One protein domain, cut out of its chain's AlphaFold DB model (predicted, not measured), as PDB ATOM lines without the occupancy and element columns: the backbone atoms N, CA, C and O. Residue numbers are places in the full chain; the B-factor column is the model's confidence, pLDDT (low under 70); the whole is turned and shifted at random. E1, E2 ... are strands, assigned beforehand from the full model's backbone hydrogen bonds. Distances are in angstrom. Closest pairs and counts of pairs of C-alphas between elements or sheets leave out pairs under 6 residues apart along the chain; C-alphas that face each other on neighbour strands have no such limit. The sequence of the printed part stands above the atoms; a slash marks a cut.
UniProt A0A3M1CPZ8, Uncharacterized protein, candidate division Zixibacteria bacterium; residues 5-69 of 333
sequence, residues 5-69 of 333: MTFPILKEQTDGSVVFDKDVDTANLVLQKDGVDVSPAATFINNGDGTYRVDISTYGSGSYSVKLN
ATOM      1  N   MET A   5     -20.251  47.321  11.214       73.19
ATOM      2  CA  MET A   5     -19.026  46.706  10.732       73.19
ATOM      3  C   MET A   5     -18.340  46.033  11.921       73.19
ATOM      4  O   MET A   5     -18.141  46.673  12.956       73.19
ATOM      5  N   THR A   6     -18.009  44.751  11.778       72.62
ATOM      6  CA  THR A   6     -17.209  44.002  12.759       72.62
ATOM      7  C   THR A   6     -15.889  43.620  12.113       72.62
ATOM      8  O   THR A   6     -15.885  43.122  10.988       72.62
ATOM      9  N   PHE A   7     -14.781  43.868  12.800       66.75
ATOM     10  CA  PHE A   7     -13.441  43.619  12.279       66.75
ATOM     11  C   PHE A   7     -12.500  43.173  13.409       66.75
ATOM     12  O   PHE A   7     -12.588  43.701  14.519       66.75
ATOM     13  N   PRO A   8     -11.617  42.191  13.172       67.38
ATOM     14  CA  PRO A   8     -10.572  41.836  14.122       67.38
ATOM     15  C   PRO A   8      -9.355  42.756  13.984       67.38
ATOM     16  O   PRO A   8      -9.054  43.224  12.885       67.38
ATOM     17  N   ILE A   9      -8.621  42.961  15.077       67.00
ATOM     18  CA  ILE A   9      -7.263  43.528  15.038       67.00
ATOM     19  C   ILE A   9      -6.287  42.415  15.409       67.00
ATOM     20  O   ILE A   9      -6.546  41.646  16.332       67.00
ATOM     21  N   LEU A  10      -5.191  42.289  14.663       63.12
ATOM     22  CA  LEU A  10      -4.184  41.247  14.861       63.12
ATOM     23  C   LEU A  10      -2.855  41.872  15.263       63.12
ATOM     24  O   LEU A  10      -2.448  42.839  14.632       63.12
ATOM     25  N   LYS A  11      -2.164  41.277  16.237       59.75
ATOM     26  CA  LYS A  11      -0.824  41.660  16.686       59.75
ATOM     27  C   LYS A  11       0.167  40.527  16.445       59.75
ATOM     28  O   LYS A  11      -0.095  39.378  16.810       59.75
ATOM     29  N   GLU A  12       1.317  40.867  15.872       52.00
ATOM     30  CA  GLU A  12       2.452  39.953  15.749       52.00
ATOM     31  C   GLU A  12       3.169  39.815  17.099       52.00
ATOM     32  O   GLU A  12       3.441  40.791  17.805       52.00
ATOM     33  N   GLN A  13       3.419  38.573  17.489       54.94
ATOM     34  CA  GLN A  13       4.177  38.217  18.678       54.94
ATOM     35  C   GLN A  13       5.662  38.102  18.326       54.94
ATOM     36  O   GLN A  13       6.047  37.945  17.171       54.94
ATOM     37  N   THR A  14       6.527  38.139  19.339       52.59
ATOM     38  CA  THR A  14       7.985  38.063  19.144       52.59
ATOM     39  C   THR A  14       8.442  36.753  18.484       52.59
ATOM     40  O   THR A  14       9.528  36.702  17.915       52.59
ATOM     41  N   ASP A  15       7.623  35.701  18.539       47.88
ATOM     42  CA  ASP A  15       7.870  34.409  17.890       47.88
ATOM     43  C   ASP A  15       7.388  34.348  16.424       47.88
ATOM     44  O   ASP A  15       7.452  33.288  15.800       47.88
ATOM     45  N   GLY A  16       6.911  35.467  15.869       44.69
ATOM     46  CA  GLY A  16       6.379  35.560  14.508       44.69
ATOM     47  C   GLY A  16       4.970  34.980  14.345       44.69
ATOM     48  O   GLY A  16       4.450  34.930  13.226       44.69
ATOM     49  N   SER A  17       4.336  34.528  15.433       44.88
ATOM     50  CA  SER A  17       2.921  34.160  15.426       44.88
ATOM     51  C   SER A  17       2.035  35.406  15.434       44.88
ATOM     52  O   SER A  17       2.420  36.475  15.907       44.88
ATOM     53  N   VAL A  18       0.824  35.281  14.893       47.78
ATOM     54  CA  VAL A  18      -0.151  36.375  14.828       47.78
ATOM     55  C   VAL A  18      -1.367  35.993  15.666       47.78
ATOM     56  O   VAL A  18      -1.945  34.924  15.466       47.78
ATOM     57  N   VAL A  19      -1.758  36.861  16.601       53.16
ATOM     58  CA  VAL A  19      -2.896  36.650  17.517       53.16
ATOM     59  C   VAL A  19      -3.841  37.848  17.501       53.16
ATOM     60  O   VAL A  19      -3.441  38.941  17.110       53.16
ATOM     61  N   PHE A  20      -5.090  37.673  17.941       64.81
ATOM     62  CA  PHE A  20      -6.015  38.798  18.083       64.81
ATOM     63  C   PHE A  20      -5.563  39.753  19.191       64.81
ATOM     64  O   PHE A  20      -5.283  39.329  20.315       64.81
ATOM     65  N   ASP A  21      -5.517  41.045  18.874       70.12
ATOM     66  CA  ASP A  21      -5.229  42.083  19.850       70.12
ATOM     67  C   ASP A  21      -6.521  42.497  20.549       70.12
ATOM     68  O   ASP A  21      -7.387  43.167  19.988       70.12
ATOM     69  N   LYS A  22      -6.658  42.042  21.792       75.25
ATOM     70  CA  LYS A  22      -7.799  42.345  22.658       75.25
ATOM     71  C   LYS A  22      -7.633  43.653  23.436       75.25
ATOM     72  O   LYS A  22      -8.610  44.123  24.020       75.25
ATOM     73  N   ASP A  23      -6.430  44.228  23.454       72.69
ATOM     74  CA  ASP A  23      -6.057  45.349  24.321       72.69
ATOM     75  C   ASP A  23      -5.843  46.658  23.529       72.69
ATOM     76  O   ASP A  23      -5.226  47.597  24.033       72.69
ATOM     77  N   VAL A  24      -6.368  46.758  22.297       74.06
ATOM     78  CA  VAL A  24      -6.248  47.974  21.473       74.06
ATOM     79  C   VAL A  24      -7.001  49.140  22.107       74.06
ATOM     80  O   VAL A  24      -8.196  49.041  22.407       74.06
ATOM     81  N   ASP A  25      -6.308  50.274  22.239       79.06
ATOM     82  CA  ASP A  25      -6.905  51.542  22.645       79.06
ATOM     83  C   ASP A  25      -7.802  52.092  21.530       79.06
ATOM     84  O   ASP A  25      -7.345  52.631  20.516       79.06
ATOM     85  N   THR A  26      -9.112  51.971  21.737       76.88
ATOM     86  CA  THR A  26     -10.135  52.427  20.794       76.88
ATOM     87  C   THR A  26     -10.085  53.931  20.522       76.88
ATOM     88  O   THR A  26     -10.630  54.361  19.508       76.88
ATOM     89  N   ALA A  27      -9.428  54.736  21.369       77.56
ATOM     90  CA  ALA A  27      -9.257  56.172  21.139       77.56
ATOM     91  C   ALA A  27      -8.356  56.487  19.931       77.56
ATOM     92  O   ALA A  27      -8.456  57.571  19.357       77.56
ATOM     93  N   ASN A  28      -7.509  55.538  19.521       75.25
ATOM     94  CA  ASN A  28      -6.632  55.683  18.362       75.25
ATOM     95  C   ASN A  28      -7.230  55.099  17.078       75.25
ATOM     96  O   ASN A  28      -6.612  55.215  16.024       75.25
ATOM     97  N   LEU A  29      -8.418  54.490  17.125       83.44
ATOM     98  CA  LEU A  29      -9.096  53.998  15.929       83.44
ATOM     99  C   LEU A  29      -9.823  55.142  15.215       83.44
ATOM    100  O   LEU A  29     -10.508  55.957  15.831       83.44
ATOM    101  N   VAL A  30      -9.707  55.181  13.891       83.31
ATOM    102  CA  VAL A  30     -10.389  56.154  13.032       83.31
ATOM    103  C   VAL A  30     -11.127  55.406  11.935       83.31
ATOM    104  O   VAL A  30     -10.534  54.615  11.200       83.31
ATOM    105  N   LEU A  31     -12.428  55.668  11.810       85.75
ATOM    106  CA  LEU A  31     -13.231  55.145  10.712       85.75
ATOM    107  C   LEU A  31     -12.979  56.022   9.485       85.75
ATOM    108  O   LEU A  31     -13.000  57.249   9.568       85.75
ATOM    109  N   GLN A  32     -12.758  55.388   8.346       83.31
ATOM    110  CA  GLN A  32     -12.681  56.037   7.053       83.31
ATOM    111  C   GLN A  32     -13.856  55.600   6.194       83.31
ATOM    112  O   GLN A  32     -14.215  54.422   6.173       83.31
ATOM    113  N   LYS A  33     -14.419  56.553   5.461       82.31
ATOM    114  CA  LYS A  33     -15.385  56.324   4.397       82.31
ATOM    115  C   LYS A  33     -14.751  56.745   3.079       82.31
ATOM    116  O   LYS A  33     -14.298  57.878   2.944       82.31
ATOM    117  N   ASP A  34     -14.689  55.816   2.133       76.75
ATOM    118  CA  ASP A  34     -14.107  56.013   0.801       76.75
ATOM    119  C   ASP A  34     -12.677  56.599   0.855       76.75
ATOM    120  O   ASP A  34     -12.270  57.402   0.019       76.75
ATOM    121  N   GLY A  35     -11.904  56.188   1.870       74.12
ATOM    122  CA  GLY A  35     -10.516  56.614   2.091       74.12
ATOM    123  C   GLY A  35     -10.340  57.938   2.842       74.12
ATOM    124  O   GLY A  35      -9.204  58.367   3.039       74.12
ATOM    125  N   VAL A  36     -11.426  58.575   3.289       79.62
ATOM    126  CA  VAL A  36     -11.402  59.836   4.051       79.62
ATOM    127  C   VAL A  36     -11.917  59.608   5.468       79.62
ATOM    128  O   VAL A  36     -12.888  58.884   5.667       79.62
ATOM    129  N   ASP A  37     -11.282  60.229   6.460       87.44
ATOM    130  CA  ASP A  37     -11.685  60.119   7.867       87.44
ATOM    131  C   ASP A  37     -13.112  60.642   8.075       87.44
ATOM    132  O   ASP A  37     -13.467  61.729   7.611       87.44
ATOM    133  N   VAL A  38     -13.942  59.868   8.774       84.44
ATOM    134  CA  VAL A  38     -15.327  60.266   9.046       84.44
ATOM    135  C   VAL A  38     -15.387  61.349  10.124       84.44
ATOM    136  O   VAL A  38     -14.663  61.309  11.120       84.44
ATOM    137  N   SER A  39     -16.306  62.300   9.950       83.06
ATOM    138  CA  SER A  39     -16.641  63.318  10.949       83.06
ATOM    139  C   SER A  39     -18.167  63.401  11.116       83.06
ATOM    140  O   SER A  39     -18.865  63.465  10.100       83.06
ATOM    141  N   PRO A  40     -18.710  63.406  12.351       81.44
ATOM    142  CA  PRO A  40     -17.995  63.274  13.624       81.44
ATOM    143  C   PRO A  40     -17.390  61.873  13.810       81.44
ATOM    144  O   PRO A  40     -17.858  60.904  13.206       81.44
ATOM    145  N   ALA A  41     -16.347  61.784  14.643       83.69
ATOM    146  CA  ALA A  41     -15.612  60.545  14.889       83.69
ATOM    147  C   ALA A  41     -16.549  59.404  15.323       83.69
ATOM    148  O   ALA A  41     -17.434  59.595  16.160       83.69
ATOM    149  N   ALA A  42     -16.352  58.224  14.737       85.06
ATOM    150  CA  ALA A  42     -17.142  57.043  15.055       85.06
ATOM    151  C   ALA A  42     -16.771  56.469  16.428       85.06
ATOM    152  O   ALA A  42     -15.626  56.558  16.869       85.06
ATOM    153  N   THR A  43     -17.748  55.861  17.100       88.94
ATOM    154  CA  THR A  43     -17.517  55.153  18.365       88.94
ATOM    155  C   THR A  43     -17.199  53.690  18.083       88.94
ATOM    156  O   THR A  43     -17.998  52.988  17.460       88.94
ATOM    157  N   PHE A  44     -16.051  53.230  18.570       88.50
ATOM    158  CA  PHE A  44     -15.611  51.841  18.469       88.50
ATOM    159  C   PHE A  44     -15.904  51.087  19.763       88.50
ATOM    160  O   PHE A  44     -15.650  51.592  20.855       88.50
ATOM    161  N   ILE A  45     -16.428  49.871  19.639       87.12
ATOM    162  CA  ILE A  45     -16.778  48.994  20.758       87.12
ATOM    163  C   ILE A  45     -15.887  47.754  20.689       87.12
ATOM    164  O   ILE A  45     -15.897  47.056  19.677       87.12
ATOM    165  N   ASN A  46     -15.128  47.479  21.751       84.81
ATOM    166  CA  ASN A  46     -14.352  46.246  21.901       84.81
ATOM    167  C   ASN A  46     -15.266  45.119  22.409       84.81
ATOM    168  O   ASN A  46     -15.934  45.290  23.432       84.81
ATOM    169  N   ASN A  47     -15.289  43.976  21.722       79.31
ATOM    170  CA  ASN A  47     -16.100  42.818  22.112       79.31
ATOM    171  C   ASN A  47     -15.401  41.898  23.135       79.31
ATOM    172  O   ASN A  47     -16.028  40.980  23.659       79.31
ATOM    173  N   GLY A  48     -14.123  42.136  23.449       75.38
ATOM    174  CA  GLY A  48     -13.333  41.380  24.432       75.38
ATOM    175  C   GLY A  48     -12.690  40.096  23.896       75.38
ATOM    176  O   GLY A  48     -11.892  39.477  24.597       75.38
ATOM    177  N   ASP A  49     -12.992  39.715  22.656       73.19
ATOM    178  CA  ASP A  49     -12.428  38.567  21.933       73.19
ATOM    179  C   ASP A  49     -11.397  38.981  20.862       73.19
ATOM    180  O   ASP A  49     -10.976  38.165  20.044       73.19
ATOM    181  N   GLY A  50     -10.989  40.257  20.874       71.38
ATOM    182  CA  GLY A  50     -10.096  40.860  19.882       71.38
ATOM    183  C   GLY A  50     -10.787  41.291  18.584       71.38
ATOM    184  O   GLY A  50     -10.124  41.698  17.624       71.38
ATOM    185  N   THR A  51     -12.123  41.248  18.556       77.25
ATOM    186  CA  THR A  51     -12.938  41.907  17.533       77.25
ATOM    187  C   THR A  51     -13.519  43.227  18.029       77.25
ATOM    188  O   THR A  51     -13.820  43.418  19.212       77.25
ATOM    189  N   TYR A  52     -13.703  44.146  17.088       80.75
ATOM    190  CA  TYR A  52     -14.234  45.479  17.324       80.75
ATOM    191  C   TYR A  52     -15.436  45.720  16.430       80.75
ATOM    192  O   TYR A  52     -15.506  45.244  15.295       80.75
ATOM    193  N   ARG A  53     -16.392  46.482  16.951       83.44
ATOM    194  CA  ARG A  53     -17.625  46.843  16.262       83.44
ATOM    195  C   ARG A  53     -17.755  48.353  16.172       83.44
ATOM    196  O   ARG A  53     -17.518  49.061  17.147       83.44
ATOM    197  N   VAL A  54     -18.196  48.835  15.018       85.31
ATOM    198  CA  VAL A  54     -18.555  50.240  14.800       85.31
ATOM    199  C   VAL A  54     -19.928  50.315  14.141       85.31
ATOM    200  O   VAL A  54     -20.230  49.555  13.217       85.31
ATOM    201  N   ASP A  55     -20.791  51.189  14.660       84.31
ATOM    202  CA  ASP A  55     -22.083  51.484  14.041       84.31
ATOM    203  C   ASP A  55     -21.853  52.435  12.868       84.31
ATOM    204  O   ASP A  55     -21.318  53.532  13.046       84.31
ATOM    205  N   ILE A  56     -22.228  51.995  11.668       81.56
ATOM    206  CA  ILE A  56     -22.062  52.785  10.447       81.56
ATOM    207  C   ILE A  56     -23.380  53.360   9.921       81.56
ATOM    208  O   ILE A  56     -23.396  54.044   8.896       81.56
ATOM    209  N   SER A  57     -24.492  53.122  10.621       78.75
ATOM    210  CA  SER A  57     -25.839  53.478  10.161       78.75
ATOM    211  C   SER A  57     -26.028  54.976   9.900       78.75
ATOM    212  O   SER A  57     -26.803  55.351   9.022       78.75
ATOM    213  N   THR A  58     -25.287  55.835  10.602       80.69
ATOM    214  CA  THR A  58     -25.359  57.297  10.467       80.69
ATOM    215  C   THR A  58     -24.504  57.868   9.333       80.69
ATOM    216  O   THR A  58     -24.649  59.048   9.019       80.69
ATOM    217  N   TYR A  59     -23.628  57.073   8.707       80.06
ATOM    218  CA  TYR A  59     -22.655  57.564   7.715       80.06
ATOM    219  C   TYR A  59     -23.049  57.267   6.253       80.06
ATOM    220  O   TYR A  59     -22.373  57.711   5.320       80.06
ATOM    221  N   GLY A  60     -24.182  56.589   6.027       76.62
ATOM    222  CA  GLY A  60     -24.740  56.289   4.700       76.62
ATOM    223  C   GLY A  60     -24.067  55.105   3.990       76.62
ATOM    224  O   GLY A  60     -23.359  54.318   4.610       76.62
ATOM    225  N   SER A  61     -24.273  54.956   2.681       74.25
ATOM    226  CA  SER A  61     -23.578  53.944   1.869       74.25
ATOM    227  C   SER A  61     -22.181  54.421   1.455       74.25
ATOM    228  O   SER A  61     -21.972  55.619   1.248       74.25
ATOM    229  N   GLY A  62     -21.224  53.497   1.358       72.12
ATOM    230  CA  GLY A  62     -19.833  53.752   0.967       72.12
ATOM    231  C   GLY A  62     -18.915  52.607   1.394       72.12
ATOM    232  O   GLY A  62     -19.358  51.675   2.065       72.12
ATOM    233  N   SER A  63     -17.645  52.672   1.004       74.62
ATOM    234  CA  SER A  63     -16.627  51.716   1.452       74.62
ATOM    235  C   SER A  63     -16.069  52.155   2.798       74.62
ATOM    236  O   SER A  63     -15.532  53.255   2.910       74.62
ATOM    237  N   TYR A  64     -16.158  51.292   3.805       76.75
ATOM    238  CA  TYR A  64     -15.666  51.590   5.148       76.75
ATOM    239  C   TYR A  64     -14.387  50.817   5.462       76.75
ATOM    240  O   TYR A  64     -14.264  49.634   5.138       76.75
ATOM    241  N   SER A  65     -13.439  51.494   6.101       74.62
ATOM    242  CA  SER A  65     -12.207  50.903   6.629       74.62
ATOM    243  C   SER A  65     -11.833  51.560   7.951       74.62
ATOM    244  O   SER A  65     -12.212  52.699   8.206       74.62
ATOM    245  N   VAL A  66     -11.072  50.869   8.793       76.44
ATOM    246  CA  VAL A  66     -10.613  51.403  10.082       76.44
ATOM    247  C   VAL A  66      -9.095  51.474  10.075       76.44
ATOM    248  O   VAL A  66      -8.436  50.524   9.660       76.44
ATOM    249  N   LYS A  67      -8.544  52.607  10.514       71.38
ATOM    250  CA  LYS A  67      -7.100  52.825  10.674       71.38
ATOM    251  C   LYS A  67      -6.751  53.123  12.131       71.38
ATOM    252  O   LYS A  67      -7.597  53.621  12.870       71.38
ATOM    253  N   LEU A  68      -5.496  52.895  12.511       72.06
ATOM    254  CA  LEU A  68      -4.925  53.373  13.772       72.06
ATOM    255  C   LEU A  68      -4.171  54.685  13.548       72.06
ATOM    256  O   LEU A  68      -3.382  54.818  12.614       72.06
ATOM    257  N   ASN A  69      -4.433  55.675  14.392       68.75
ATOM    258  CA  ASN A  69      -3.820  56.990  14.320       68.75
ATOM    259  C   ASN A  69      -2.389  56.938  14.884       68.75
ATOM    260  O   ASN A  69      -2.180  56.447  15.989       68.75
TER     261      ASN A  69
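Overview. This is residues 5 to 69 of the 333 residues of an uncharacterized protein of candidate division Zixibacteria bacterium (UniProt A0A3M1CPZ8). Two small antiparallel sheets, E1, E6, E5 and E4, E7, stand loosely and only partly face to face, and a two-stranded hairpin of E2 and E3 reaches beyond them at one end. E1 runs on into E2, and this hairpin arm makes much of the length. The printed part has 65 residues, with no named helix and seven named strands, E1 to E7 in order; the larger sheet has the order E1, E6, E5. The class is all strand, though 28 of the 65 residues, under half, are in named strands. The whole is only just compact, close to loose, with a radius of gyration of the C-alphas of 12.7 A, and elongated, spanning 41 by 21 by 18 A.

Along the chain. Find C-alpha 5 at (-19.026, 46.706, 10.732); from there E1 runs through residues 5 to 8, 10.3 A long. After Ile 9 comes E2, residues 10 to 12, 6.8 A, and then E3, residues 18 to 20, 7.1 A. E4, residues 29 to 33, begins at C-alpha 29 at (-9.096, 53.998, 15.929) and is 13.3 A long. E5, residues 44 to 46, is 6.7 A, and E6, residues 51 to 55, is 13.7 A. E7, residues 64 to 68, is 13.9 A and ends at C-alpha 68 at (-4.925, 53.373, 13.772).

Arrangement. Begin with E1, an edge strand antiparallel to the inner strand E6 at 161 degrees; N 7 and O 52 are 2.9 A apart, within hydrogen-bond range. E1 runs on into E2 at 18 degrees. E2 and E3 form a hairpin, antiparallel at 144 degrees, with N 11 and O 19 at 2.8 A. Look next at E4 and E7, antiparallel at 151 degrees, with N 32 and O 65 at 2.7 A. Residues 32 to 33 of E4 also pair, antiparallel, with residues 36 to 37. The edge strand E5 and E6 form a hairpin at 148 degrees, with N 45 and O 53 at 2.8 A. Between the sheets, E1 and E7 are near each other, and the closest C-alphas of E4 and E5, those of Leu 29 and Phe 44, are 7.3 A apart. E4 and E6 are apart, but only just, at 8.3 A.

Size, cuts and confidence. The two farthest C-alphas, those of Asp 15 and Gly 60, are 41.4 A apart. The printed part has no cut and no long link. The mean pLDDT of the printed part is 73.9; look for values under 70 at residues 7 to 20 and at residue 69.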